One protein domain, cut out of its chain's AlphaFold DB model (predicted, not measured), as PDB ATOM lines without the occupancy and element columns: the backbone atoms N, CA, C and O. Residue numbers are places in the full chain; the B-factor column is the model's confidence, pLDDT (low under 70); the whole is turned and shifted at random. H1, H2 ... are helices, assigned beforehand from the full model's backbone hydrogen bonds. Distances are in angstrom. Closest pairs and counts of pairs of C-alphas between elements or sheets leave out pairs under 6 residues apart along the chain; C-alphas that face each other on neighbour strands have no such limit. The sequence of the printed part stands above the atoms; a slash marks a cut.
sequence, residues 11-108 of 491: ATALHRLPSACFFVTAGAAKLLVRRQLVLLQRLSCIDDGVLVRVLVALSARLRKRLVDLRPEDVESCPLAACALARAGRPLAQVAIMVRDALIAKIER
ATOM      1  N   ALA A  11     337.047 331.082 201.563       79.94
ATOM      2  CA  ALA A  11     336.708 331.660 200.264       79.94
ATOM      3  C   ALA A  11     337.641 332.824 199.876       79.94
ATOM      4  O   ALA A  11     338.089 332.882 198.737       79.94
ATOM      5  N   THR A  12     338.007 333.695 200.824       81.31
ATOM      6  CA  THR A  12     338.906 334.836 200.579       81.31
ATOM      7  C   THR A  12     340.342 334.395 200.278       81.31
ATOM      8  O   THR A  12     340.965 334.944 199.375       81.31
ATOM      9  N   ALA A  13     340.856 333.371 200.969       80.00
ATOM     10  CA  ALA A  13     342.223 332.867 200.792       80.00
ATOM     11  C   ALA A  13     342.407 332.084 199.479       80.00
ATOM     12  O   ALA A  13     343.473 332.094 198.862       80.00
ATOM     13  N   LEU A  14     341.344 331.424 199.012       83.44
ATOM     14  CA  LEU A  14     341.350 330.665 197.761       83.44
ATOM     15  C   LEU A  14     341.439 331.560 196.513       83.44
ATOM     16  O   LEU A  14     341.827 331.066 195.457       83.44
ATOM     17  N   HIS A  15     341.164 332.869 196.620       78.62
ATOM     18  CA  HIS A  15     341.321 333.824 195.511       78.62
ATOM     19  C   HIS A  15     342.771 333.935 195.000       78.62
ATOM     20  O   HIS A  15     342.979 334.399 193.881       78.62
ATOM     21  N   ARG A  16     343.777 333.510 195.783       78.88
ATOM     22  CA  ARG A  16     345.188 333.483 195.350       78.88
ATOM     23  C   ARG A  16     345.504 332.378 194.343       78.88
ATOM     24  O   ARG A  16     346.571 332.409 193.730       78.88
ATOM     25  N   LEU A  17     344.630 331.385 194.190       86.00
ATOM     26  CA  LEU A  17     344.867 330.291 193.256       86.00
ATOM     27  C   LEU A  17     344.614 330.774 191.815       86.00
ATOM     28  O   LEU A  17     343.536 331.310 191.552       86.00
ATOM     29  N   PRO A  18     345.542 330.543 190.862       83.62
ATOM     30  CA  PRO A  18     345.469 331.090 189.499       83.62
ATOM     31  C   PRO A  18     344.184 330.767 188.722       83.62
ATOM     32  O   PRO A  18     343.841 331.483 187.784       83.62
ATOM     33  N   SER A  19     343.481 329.701 189.111       86.44
ATOM     34  CA  SER A  19     342.269 329.211 188.445       86.44
ATOM     35  C   SER A  19     341.059 329.127 189.382       86.44
ATOM     36  O   SER A  19     340.086 328.448 189.056       86.44
ATOM     37  N   ALA A  20     341.100 329.762 190.559       83.12
ATOM     38  CA  ALA A  20     339.948 329.765 191.457       83.12
ATOM     39  C   ALA A  20     338.796 330.588 190.869       83.12
ATOM     40  O   ALA A  20     338.950 331.757 190.517       83.12
ATOM     41  N   CYS A  21     337.617 329.974 190.806       82.75
ATOM     42  CA  CYS A  21     336.377 330.614 190.397       82.75
ATOM     43  C   CYS A  21     335.266 330.214 191.369       82.75
ATOM     44  O   CYS A  21     335.103 329.034 191.677       82.75
ATOM     45  N   PHE A  22     334.499 331.199 191.837       80.94
ATOM     46  CA  PHE A  22     333.356 330.984 192.718       80.94
ATOM     47  C   PHE A  22     332.062 331.223 191.950       80.94
ATOM     48  O   PHE A  22     331.798 332.330 191.479       80.94
ATOM     49  N   PHE A  23     331.234 330.188 191.871       82.81
ATOM     50  CA  PHE A  23     329.870 330.296 191.373       82.81
ATOM     51  C   PHE A  23     328.958 330.559 192.567       82.81
ATOM     52  O   PHE A  23     328.685 329.671 193.369       82.81
ATOM     53  N   VAL A  24     328.540 331.812 192.711       81.56
ATOM     54  CA  VAL A  24     327.651 332.261 193.785       81.56
ATOM     55  C   VAL A  24     326.345 332.762 193.188       81.56
ATOM     56  O   VAL A  24     326.336 333.422 192.148       81.56
ATOM     57  N   THR A  25     325.231 332.457 193.851       78.06
ATOM     58  CA  THR A  25     323.917 332.975 193.457       78.06
ATOM     59  C   THR A  25     323.861 334.493 193.643       78.06
ATOM     60  O   THR A  25     324.643 335.075 194.404       78.06
ATOM     61  N   ALA A  26     322.918 335.161 192.973       74.31
ATOM     62  CA  ALA A  26     322.716 336.601 193.142       74.31
ATOM     63  C   ALA A  26     322.464 336.975 194.617       74.31
ATOM     64  O   ALA A  26     323.048 337.940 195.110       74.31
ATOM     65  N   GLY A  27     321.675 336.160 195.331       74.50
ATOM     66  CA  GLY A  27     321.420 336.319 196.763       74.50
ATOM     67  C   GLY A  27     322.683 336.172 197.616       74.50
ATOM     68  O   GLY A  27     322.960 337.037 198.444       74.50
ATOM     69  N   ALA A  28     323.501 335.140 197.371       78.25
ATOM     70  CA  ALA A  28     324.764 334.942 198.090       78.25
ATOM     71  C   ALA A  28     325.776 336.074 197.826       78.25
ATOM     72  O   ALA A  28     326.546 336.450 198.709       78.25
ATOM     73  N   ALA A  29     325.745 336.662 196.628       83.06
ATOM     74  CA  ALA A  29     326.617 337.764 196.236       83.06
ATOM     75  C   ALA A  29     326.091 339.158 196.629       83.06
ATOM     76  O   ALA A  29     326.771 340.154 196.368       83.06
ATOM     77  N   LYS A  30     324.894 339.270 197.230       80.19
ATOM     78  CA  LYS A  30     324.204 340.562 197.401       80.19
ATOM     79  C   LYS A  30     324.970 341.570 198.260       80.19
ATOM     80  O   LYS A  30     324.827 342.768 198.050       80.19
ATOM     81  N   LEU A  31     325.807 341.097 199.182       82.50
ATOM     82  CA  LEU A  31     326.617 341.943 200.065       82.50
ATOM     83  C   LEU A  31     328.041 342.196 199.539       82.50
ATOM     84  O   LEU A  31     328.819 342.861 200.218       82.50
ATOM     85  N   LEU A  32     328.393 341.679 198.356       85.88
ATOM     86  CA  LEU A  32     329.716 341.881 197.767       85.88
ATOM     87  C   LEU A  32     329.791 343.252 197.083       85.88
ATOM     88  O   LEU A  32     329.150 343.475 196.048       85.88
ATOM     89  N   VAL A  33     330.595 344.172 197.619       85.94
ATOM     90  CA  VAL A  33     330.693 345.561 197.141       85.94
ATOM     91  C   VAL A  33     331.129 345.596 195.683       85.94
ATOM     92  O   VAL A  33     330.559 346.334 194.875       85.94
ATOM     93  N   ARG A  34     332.104 344.758 195.302       86.38
ATOM     94  CA  ARG A  34     332.590 344.727 193.916       86.38
ATOM     95  C   ARG A  34     331.517 344.238 192.946       86.38
ATOM     96  O   ARG A  34     331.416 344.769 191.839       86.38
ATOM     97  N   ARG A  35     330.687 343.273 193.357       88.06
ATOM     98  CA  ARG A  35     329.561 342.793 192.544       88.06
ATOM     99  C   ARG A  35     328.505 343.879 192.385       88.06
ATOM    100  O   ARG A  35     328.071 344.122 191.262       88.06
ATOM    101  N   GLN A  36     328.142 344.551 193.475       90.69
ATOM    102  CA  GLN A  36     327.188 345.661 193.453       90.69
ATOM    103  C   GLN A  36     327.662 346.801 192.546       90.69
ATOM    104  O   GLN A  36     326.869 347.351 191.785       90.69
ATOM    105  N   LEU A  37     328.964 347.102 192.543       92.94
ATOM    106  CA  LEU A  37     329.543 348.108 191.655       92.94
ATOM    107  C   LEU A  37     329.414 347.717 190.179       92.94
ATOM    108  O   LEU A  37     329.005 348.540 189.365       92.94
ATOM    109  N   VAL A  38     329.709 346.462 189.829       92.25
ATOM    110  CA  VAL A  38     329.548 345.969 188.450       92.25
ATOM    111  C   VAL A  38     328.084 346.026 188.010       92.25
ATOM    112  O   VAL A  38     327.803 346.421 186.880       92.25
ATOM    113  N   LEU A  39     327.142 345.658 188.885       90.94
ATOM    114  CA  LEU A  39     325.709 345.765 188.591       90.94
ATOM    115  C   LEU A  39     325.299 347.226 188.365       90.94
ATOM    116  O   LEU A  39     324.655 347.532 187.366       90.94
ATOM    117  N   LEU A  40     325.746 348.133 189.236       93.69
ATOM    118  CA  LEU A  40     325.504 349.572 189.125       93.69
ATOM    119  C   LEU A  40     326.075 350.168 187.828       93.69
ATOM    120  O   LEU A  40     325.433 351.005 187.201       93.69
ATOM    121  N   GLN A  41     327.260 349.733 187.394       94.38
ATOM    122  CA  GLN A  41     327.879 350.165 186.135       94.38
ATOM    123  C   GLN A  41     327.110 349.684 184.898       94.38
ATOM    124  O   GLN A  41     327.110 350.370 183.880       94.38
ATOM    125  N   ARG A  42     326.444 348.526 184.986       94.31
ATOM    126  CA  ARG A  42     325.673 347.926 183.887       94.31
ATOM    127  C   ARG A  42     324.265 348.493 183.728       94.31
ATOM    128  O   ARG A  42     323.651 348.245 182.694       94.31
ATOM    129  N   LEU A  43     323.742 349.224 184.716       93.56
ATOM    130  CA  LEU A  43     322.436 349.878 184.587       93.56
ATOM    131  C   LEU A  43     322.435 350.825 183.386       93.56
ATOM    132  O   LEU A  43     323.415 351.536 183.182       93.56
ATOM    133  N   SER A  44     321.348 350.878 182.620       93.19
ATOM    134  CA  SER A  44     321.227 351.793 181.474       93.19
ATOM    135  C   SER A  44     321.234 353.261 181.911       93.19
ATOM    136  O   SER A  44     321.902 354.085 181.290       93.19
ATOM    137  N   CYS A  45     320.572 353.573 183.025       93.81
ATOM    138  CA  CYS A  45     320.519 354.902 183.626       93.81
ATOM    139  C   CYS A  45     320.607 354.832 185.161       93.81
ATOM    140  O   CYS A  45     320.468 353.763 185.754       93.81
ATOM    141  N   ILE A  46     320.882 355.979 185.789       95.94
ATOM    142  CA  ILE A  46     320.836 356.153 187.243       95.94
ATOM    143  C   ILE A  46     319.598 356.986 187.564       95.94
ATOM    144  O   ILE A  46     319.603 358.200 187.363       95.94
ATOM    145  N   ASP A  47     318.545 356.323 188.030       95.50
ATOM    146  CA  ASP A  47     317.336 356.989 188.507       95.50
ATOM    147  C   ASP A  47     317.495 357.515 189.947       95.50
ATOM    148  O   ASP A  47     318.488 357.261 190.642       95.50
ATOM    149  N   ASP A  48     316.493 358.267 190.407       96.06
ATOM    150  CA  ASP A  48     316.478 358.816 191.762       96.06
ATOM    151  C   ASP A  48     316.450 357.717 192.839       96.06
ATOM    152  O   ASP A  48     317.008 357.913 193.918       96.06
ATOM    153  N   GLY A  49     315.880 356.541 192.560       95.88
ATOM    154  CA  GLY A  49     315.865 355.407 193.487       95.88
ATOM    155  C   GLY A  49     317.272 354.885 193.780       95.88
ATOM    156  O   GLY A  49     317.637 354.681 194.943       95.88
ATOM    157  N   VAL A  50     318.106 354.751 192.748       96.50
ATOM    158  CA  VAL A  50     319.521 354.380 192.893       96.50
ATOM    159  C   VAL A  50     320.286 355.435 193.696       96.50
ATOM    160  O   VAL A  50     321.090 355.078 194.562       96.50
ATOM    161  N   LEU A  51     320.022 356.723 193.457       97.75
ATOM    162  CA  LEU A  51     320.653 357.818 194.203       97.75
ATOM    163  C   LEU A  51     320.235 357.816 195.678       97.75
ATOM    164  O   LEU A  51     321.102 357.943 196.546       97.75
ATOM    165  N   VAL A  52     318.948 357.598 195.973       98.12
ATOM    166  CA  VAL A  52     318.444 357.432 197.345       98.12
ATOM    167  C   VAL A  52     319.150 356.262 198.023       98.12
ATOM    168  O   VAL A  52     319.706 356.444 199.103       98.12
ATOM    169  N   ARG A  53     319.193 355.082 197.390       96.50
ATOM    170  CA  ARG A  53     319.844 353.890 197.959       96.50
ATOM    171  C   ARG A  53     321.289 354.178 198.355       96.50
ATOM    172  O   ARG A  53     321.705 353.910 199.481       96.50
ATOM    173  N   VAL A  54     322.058 354.727 197.421       96.75
ATOM    174  CA  VAL A  54     323.502 354.875 197.587       96.75
ATOM    175  C   VAL A  54     323.854 356.009 198.554       96.75
ATOM    176  O   VAL A  54     324.736 355.828 199.394       96.75
ATOM    177  N   LEU A  55     323.165 357.154 198.491       98.19
ATOM    178  CA  LEU A  55     323.448 358.270 199.399       98.19
ATOM    179  C   LEU A  55     322.931 358.039 200.816       98.19
ATOM    180  O   LEU A  55     323.605 358.455 201.758       98.19
ATOM    181  N   VAL A  56     321.805 357.343 200.998       98.19
ATOM    182  CA  VAL A  56     321.345 356.963 202.342       98.19
ATOM    183  C   VAL A  56     322.320 355.981 202.986       98.19
ATOM    184  O   VAL A  56     322.727 356.191 204.128       98.19
ATOM    185  N   ALA A  57     322.779 354.963 202.250       96.06
ATOM    186  CA  ALA A  57     323.794 354.040 202.754       96.06
ATOM    187  C   ALA A  57     325.105 354.763 203.117       96.06
ATOM    188  O   ALA A  57     325.703 354.483 204.158       96.06
ATOM    189  N   LEU A  58     325.543 355.722 202.289       97.44
ATOM    190  CA  LEU A  58     326.730 356.535 202.560       97.44
ATOM    191  C   LEU A  58     326.561 357.392 203.823       97.44
ATOM    192  O   LEU A  58     327.435 357.378 204.689       97.44
ATOM    193  N   SER A  59     325.442 358.107 203.928       98.25
ATOM    194  CA  SER A  59     325.100 358.965 205.064       98.25
ATOM    195  C   SER A  59     325.046 358.177 206.374       98.25
ATOM    196  O   SER A  59     325.740 358.539 207.325       98.25
ATOM    197  N   ALA A  60     324.329 357.050 206.397       96.19
ATOM    198  CA  ALA A  60     324.218 356.191 207.574       96.19
ATOM    199  C   ALA A  60     325.573 355.597 207.996       96.19
ATOM    200  O   ALA A  60     325.891 355.552 209.184       96.19
ATOM    201  N   ARG A  61     326.413 355.185 207.033       95.50
ATOM    202  CA  ARG A  61     327.765 354.670 207.311       95.50
ATOM    203  C   ARG A  61     328.677 355.736 207.920       95.50
ATOM    204  O   ARG A  61     329.456 355.426 208.816       95.50
ATOM    205  N   LEU A  62     328.613 356.965 207.407       97.06
ATOM    206  CA  LEU A  62     329.466 358.072 207.852       97.06
ATOM    207  C   LEU A  62     328.907 358.831 209.058       97.06
ATOM    208  O   LEU A  62     329.632 359.648 209.621       97.06
ATOM    209  N   ARG A  63     327.649 358.573 209.441       96.88
ATOM    210  CA  ARG A  63     326.911 359.328 210.465       96.88
ATOM    211  C   ARG A  63     326.912 360.830 210.185       96.88
ATOM    212  O   ARG A  63     327.275 361.661 211.019       96.88
ATOM    213  N   LYS A  64     326.604 361.169 208.932       97.56
ATOM    214  CA  LYS A  64     326.563 362.543 208.421       97.56
ATOM    215  C   LYS A  64     325.226 362.797 207.758       97.56
ATOM    216  O   LYS A  64     324.792 361.970 206.958       97.56
ATOM    217  N   ARG A  65     324.642 363.976 207.991       98.50
ATOM    218  CA  ARG A  65     323.437 364.416 207.272       98.50
ATOM    219  C   ARG A  65     323.700 364.408 205.775       98.50
ATOM    220  O   ARG A  65     324.791 364.767 205.340       98.50
ATOM    221  N   LEU A  66     322.673 364.098 204.988       98.44
ATOM    222  CA  LEU A  66     322.763 364.097 203.525       98.44
ATOM    223  C   LEU A  66     323.337 365.416 202.994       98.44
ATOM    224  O   LEU A  66     324.222 365.416 202.147       98.44
ATOM    225  N   VAL A  67     322.875 366.538 203.549       98.06
ATOM    226  CA  VAL A  67     323.290 367.892 203.149       98.06
ATOM    227  C   VAL A  67     324.690 368.295 203.623       98.06
ATOM    228  O   VAL A  67     325.197 369.311 203.163       98.06
ATOM    229  N   ASP A  68     325.314 367.512 204.506       98.31
ATOM    230  CA  ASP A  68     326.682 367.740 204.989       98.31
ATOM    231  C   ASP A  68     327.712 366.841 204.288       98.31
ATOM    232  O   ASP A  68     328.903 366.899 204.603       98.31
ATOM    233  N   LEU A  69     327.270 365.975 203.367       98.31
ATOM    234  CA  LEU A  69     328.173 365.144 202.578       98.31
ATOM    235  C   LEU A  69     329.052 366.023 201.689       98.31
ATOM    236  O   LEU A  69     328.572 366.925 200.998       98.31
ATOM    237  N   ARG A  70     330.348 365.718 201.678       98.06
ATOM    238  CA  ARG A  70     331.350 366.416 200.865       98.06
ATOM    239  C   ARG A  70     331.833 365.531 199.710       98.06
ATOM    240  O   ARG A  70     331.657 364.312 199.773       98.06
ATOM    241  N   PRO A  71     332.469 366.095 198.669       97.44
ATOM    242  CA  PRO A  71     333.023 365.305 197.567       97.44
ATOM    243  C   PRO A  71     333.939 364.162 198.030       97.44
ATOM    244  O   PRO A  71     333.806 363.042 197.544       97.44
ATOM    245  N   GLU A  72     334.765 364.388 199.056       97.69
ATOM    246  CA  GLU A  72     335.685 363.361 199.575       97.69
ATOM    247  C   GLU A  72     334.933 362.170 200.201       97.69
ATOM    248  O   GLU A  72     335.388 361.025 200.150       97.69
ATOM    249  N   ASP A  73     333.748 362.418 200.774       97.81
ATOM    250  CA  ASP A  73     332.897 361.365 201.329       97.81
ATOM    251  C   ASP A  73     332.381 360.443 200.212       97.81
ATOM    252  O   ASP A  73     332.358 359.219 200.372       97.81
ATOM    253  N   VAL A  74     332.016 361.022 199.065       97.31
ATOM    254  CA  VAL A  74     331.564 360.295 197.870       97.31
ATOM    255  C   VAL A  74     332.709 359.499 197.253       97.31
ATOM    256  O   VAL A  74     332.531 358.319 196.957       97.31
ATOM    257  N   GLU A  75     333.882 360.111 197.104       96.00
ATOM    258  CA  GLU A  75     335.083 359.463 196.563       96.00
ATOM    259  C   GLU A  75     335.520 358.257 197.404       96.00
ATOM    260  O   GLU A  75     335.946 357.240 196.857       96.00
ATOM    261  N   SER A  76     335.321 358.311 198.728       94.75
ATOM    262  CA  SER A  76     335.607 357.192 199.639       94.75
ATOM    263  C   SER A  76     334.706 355.962 199.439       94.75
ATOM    264  O   SER A  76     334.975 354.895 199.995       94.75
ATOM    265  N   CYS A  77     333.609 356.092 198.684       95.62
ATOM    266  CA  CYS A  77     332.629 355.036 198.472       95.62
ATOM    267  C   CYS A  77     332.470 354.738 196.972       95.62
ATOM    268  O   CYS A  77     331.788 355.486 196.270       95.62
ATOM    269  N   PRO A  78     332.999 353.604 196.469       95.31
ATOM    270  CA  PRO A  78     332.954 353.279 195.041       95.31
ATOM    271  C   PRO A  78     331.546 353.291 194.432       95.31
ATOM    272  O   PRO A  78     331.367 353.702 193.286       95.31
ATOM    273  N   LEU A  79     330.534 352.869 195.200       95.56
ATOM    274  CA  LEU A  79     329.137 352.900 194.765       95.56
ATOM    275  C   LEU A  79     328.622 354.340 194.624       95.56
ATOM    276  O   LEU A  79     327.998 354.658 193.614       95.56
ATOM    277  N   ALA A  80     328.910 355.216 195.595       96.56
ATOM    278  CA  ALA A  80     328.501 356.623 195.564       96.56
ATOM    279  C   ALA A  80     329.191 357.394 194.448       96.56
ATOM    280  O   ALA A  80     328.507 358.058 193.671       96.56
ATOM    281  N   ALA A  81     330.509 357.237 194.318       97.00
ATOM    282  CA  ALA A  81     331.277 357.830 193.233       97.00
ATOM    283  C   ALA A  81     330.723 357.416 191.862       97.00
ATOM    284  O   ALA A  81     330.457 358.269 191.017       97.00
ATOM    285  N   CYS A  82     330.464 356.118 191.660       96.81
ATOM    286  CA  CYS A  82     329.898 355.619 190.411       96.81
ATOM    287  C   CYS A  82     328.493 356.178 190.141       96.81
ATOM    288  O   CYS A  82     328.213 356.600 189.020       96.81
ATOM    289  N   ALA A  83     327.603 356.176 191.137       96.88
ATOM    290  CA  ALA A  83     326.228 356.640 190.965       96.88
ATOM    291  C   ALA A  83     326.168 358.141 190.639       96.88
ATOM    292  O   ALA A  83     325.507 358.528 189.678       96.88
ATOM    293  N   LEU A  84     326.898 358.979 191.385       96.69
ATOM    294  CA  LEU A  84     326.924 360.431 191.172       96.69
ATOM    295  C   LEU A  84     327.572 360.819 189.843       96.69
ATOM    296  O   LEU A  84     327.006 361.635 189.116       96.69
ATOM    297  N   ALA A  85     328.707 360.205 189.489       95.62
ATOM    298  CA  ALA A  85     329.376 360.479 188.219       95.62
ATOM    299  C   ALA A  85     328.470 360.157 187.022       95.62
ATOM    300  O   ALA A  85     328.377 360.940 186.080       95.62
ATOM    301  N   ARG A  86     327.756 359.025 187.078       96.38
ATOM    302  CA  ARG A  86     326.836 358.605 186.016       96.38
ATOM    303  C   ARG A  86     325.528 359.392 185.985       96.38
ATOM    304  O   ARG A  86     324.953 359.533 184.911       96.38
ATOM    305  N   ALA A  87     325.054 359.892 187.124       95.44
ATOM    306  CA  ALA A  87     323.878 360.756 187.177       95.44
ATOM    307  C   ALA A  87     324.147 362.159 186.610       95.44
ATOM    308  O   ALA A  87     323.204 362.845 186.226       95.44
ATOM    309  N   GLY A  88     325.411 362.606 186.580       94.38
ATOM    310  CA  GLY A  88     325.796 363.905 186.021       94.38
ATOM    311  C   GLY A  88     325.238 365.110 186.790       94.38
ATOM    312  O   GLY A  88     325.145 366.202 186.236       94.38
ATOM    313  N   ARG A  89     324.841 364.921 188.056       95.44
ATOM    314  CA  ARG A  89     324.233 365.953 188.911       95.44
ATOM    315  C   ARG A  89     325.177 366.329 190.059       95.44
ATOM    316  O   ARG A  89     325.783 365.431 190.647       95.44
ATOM    317  N   PRO A  90     325.285 367.618 190.435       97.12
ATOM    318  CA  PRO A  90     326.089 368.033 191.581       97.12
ATOM    319  C   PRO A  90     325.638 367.360 192.884       97.12
ATOM    320  O   PRO A  90     324.438 367.285 193.158       97.12
ATOM    321  N   LEU A  91     326.595 366.956 193.732       98.06
ATOM    322  CA  LEU A  91     326.324 366.309 195.027       98.06
ATOM    323  C   LEU A  91     325.301 367.086 195.863       98.06
ATOM    324  O   LEU A  91     324.337 366.495 196.333       98.06
ATOM    325  N   ALA A  92     325.467 368.404 195.999       97.94
ATOM    326  CA  ALA A  92     324.560 369.237 196.789       97.94
ATOM    327  C   ALA A  92     323.102 369.153 196.297       97.94
ATOM    328  O   ALA A  92     322.178 369.059 197.105       97.94
ATOM    329  N   GLN A  93     322.891 369.121 194.977       98.12
ATOM    330  CA  GLN A  93     321.556 369.003 194.389       98.12
ATOM    331  C   GLN A  93     320.950 367.622 194.661       98.12
ATOM    332  O   GLN A  93     319.778 367.518 195.021       98.12
ATOM    333  N   VAL A  94     321.737 366.554 194.495       98.25
ATOM    334  CA  VAL A  94     321.264 365.184 194.731       98.25
ATOM    335  C   VAL A  94     320.995 364.949 196.218       98.25
ATOM    336  O   VAL A  94     319.971 364.369 196.560       98.25
ATOM    337  N   ALA A  95     321.855 365.444 197.107       98.56
ATOM    338  CA  ALA A  95     321.679 365.348 198.551       98.56
ATOM    339  C   ALA A  95     320.380 366.016 199.030       98.56
ATOM    340  O   ALA A  95     319.657 365.437 199.840       98.56
ATOM    341  N   ILE A  96     320.062 367.206 198.501       98.62
ATOM    342  CA  ILE A  96     318.791 367.899 198.765       98.62
ATOM    343  C   ILE A  96     317.613 367.069 198.251       98.62
ATOM    344  O   ILE A  96     316.679 366.829 199.009       98.62
ATOM    345  N   MET A  97     317.684 366.566 197.015       98.44
ATOM    346  CA  MET A  97     316.628 365.723 196.447       98.44
ATOM    347  C   MET A  97     316.371 364.475 197.303       98.44
ATOM    348  O   MET A  97     315.223 364.197 197.644       98.44
ATOM    349  N   VAL A  98     317.423 363.754 197.710       98.69
ATOM    350  CA  VAL A  98     317.281 362.554 198.551       98.69
ATOM    351  C   VAL A  98     316.696 362.920 199.913       98.69
ATOM    352  O   VAL A  98     315.787 362.237 200.381       98.69
ATOM    353  N   ARG A  99     317.158 364.011 200.540       98.69
ATOM    354  CA  ARG A  99     316.604 364.506 201.810       98.69
ATOM    355  C   ARG A  99     315.108 364.779 201.680       98.69
ATOM    356  O   ARG A  99     314.332 364.292 202.498       98.69
ATOM    357  N   ASP A 100     314.711 365.527 200.658       98.62
ATOM    358  CA  ASP A 100     313.322 365.939 200.454       98.62
ATOM    359  C   ASP A 100     312.432 364.734 200.124       98.62
ATOM    360  O   ASP A 100     311.315 364.635 200.625       98.62
ATOM    361  N   ALA A 101     312.956 363.746 199.390       98.56
ATOM    362  CA  ALA A 101     312.268 362.483 199.152       98.56
ATOM    363  C   ALA A 101     312.020 361.695 200.452       98.56
ATOM    364  O   ALA A 101     310.939 361.130 200.625       98.56
ATOM    365  N   LEU A 102     312.986 361.652 201.380       98.75
ATOM    366  CA  LEU A 102     312.795 361.011 202.689       98.75
ATOM    367  C   LEU A 102     311.774 361.765 203.548       98.75
ATOM    368  O   LEU A 102     310.904 361.133 204.146       98.75
ATOM    369  N   ILE A 103     311.845 363.100 203.574       98.75
ATOM    370  CA  ILE A 103     310.882 363.951 204.288       98.75
ATOM    371  C   ILE A 103     309.469 363.701 203.758       98.75
ATOM    372  O   ILE A 103     308.584 363.369 204.542       98.75
ATOM    373  N   ALA A 104     309.271 363.735 202.439       98.50
ATOM    374  CA  ALA A 104     307.967 363.503 201.823       98.50
ATOM    375  C   ALA A 104     307.395 362.113 202.160       98.50
ATOM    376  O   ALA A 104     306.194 361.968 202.391       98.50
ATOM    377  N   LYS A 105     308.243 361.077 202.234       98.62
ATOM    378  CA  LYS A 105     307.828 359.729 202.662       98.62
ATOM    379  C   LYS A 105     307.353 359.707 204.117       98.62
ATOM    380  O   LYS A 105     306.377 359.021 204.419       98.62
ATOM    381  N   ILE A 106     308.022 360.447 205.003       98.62
ATOM    382  CA  ILE A 106     307.642 360.574 206.417       98.62
ATOM    383  C   ILE A 106     306.348 361.378 206.571       98.62
ATOM    384  O   ILE A 106     305.458 360.987 207.324       98.62
ATOM    385  N   GLU A 107     306.223 362.487 205.844       97.62
ATOM    386  CA  GLU A 107     305.030 363.333 205.848       97.62
ATOM    387  C   GLU A 107     303.805 362.561 205.361       97.62
ATOM    388  O   GLU A 107     302.775 362.590 206.036       97.62
ATOM    389  N   ARG A 108     303.932 361.778 204.280       97.06
ATOM    390  CA  ARG A 108     302.889 360.828 203.856       97.06
ATOM    391  C   ARG A 108     302.523 359.857 204.972       97.06
ATOM    392  O   ARG A 108     301.346 359.653 205.241       97.06
TER     393      ARG A 108
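What this domain is: This is residues 11 to 108 of the 491 residues of the protein "Hypothetical protein" of Polarella glacialis (UniProt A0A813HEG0). A small cluster of helices, with H2 and H3 each packed on H5, has H6 crossing H3 near H6's first residues and a long tail reaching to the short H1 at the far end. H1 touches no helix; the tail of H1 and residues 15 to 32 makes much of the length, and at the other end residues 103 to 108 of H6 stick out. The printed part has 98 residues with six named helices, H1 to H6 in order, and no named strand; the class is all helix. The whole is loose, with a radius of gyration of the C-alphas of 16.0 A, and elongated, spanning 50 by 29 by 26 A.

Where its parts are: H1, residues 11 to 14, begins at C-alpha 11 (336.708, 331.660, 200.264). H2 is residues 33 to 42, 14.4 A long, and H3 is residues 48 to 62, 20.7 A. H4 is residues 71 to 75 and H5 residues 78 to 87, 14.1 A. H6, residues 91 to 108, runs 25.6 A to C-alpha 108 (302.889, 360.828, 203.856).

How they stand to each other: H5 is the hub. It touches H2 at a shallow tilt of 15 degrees, the same way, closest at the C-alphas of Leu 37 and Leu 79, 5.7 A. It touches H3, opposite ways, at 34 degrees, only just shallow; Val 54 and Ala 80 have the closest C-alphas, 5.7 A. H4 and H5 only just touch, only at the corner, with 3 pairs of C-alphas within 8 A, Val 74 and Ala 81 closest at 5.3 A. H6 touches H3 with residues 94 to 98 alone, about perpendicular at 82 degrees, the C-alphas of Val 52 and Val 98 being closest at 5.4 A. H2 and H3 are apart. Every O i to N i+4 pair is within hydrogen-bond range in H2, H3, H4, H5 and H6; H1 is too short for one.

The domain as a whole: The C-alphas farthest apart, of Pro 18 and Glu 107, are 54.2 A apart. The printed part has no cut; the link H1 to H2 is long, and no printed residue has a pLDDT under 70.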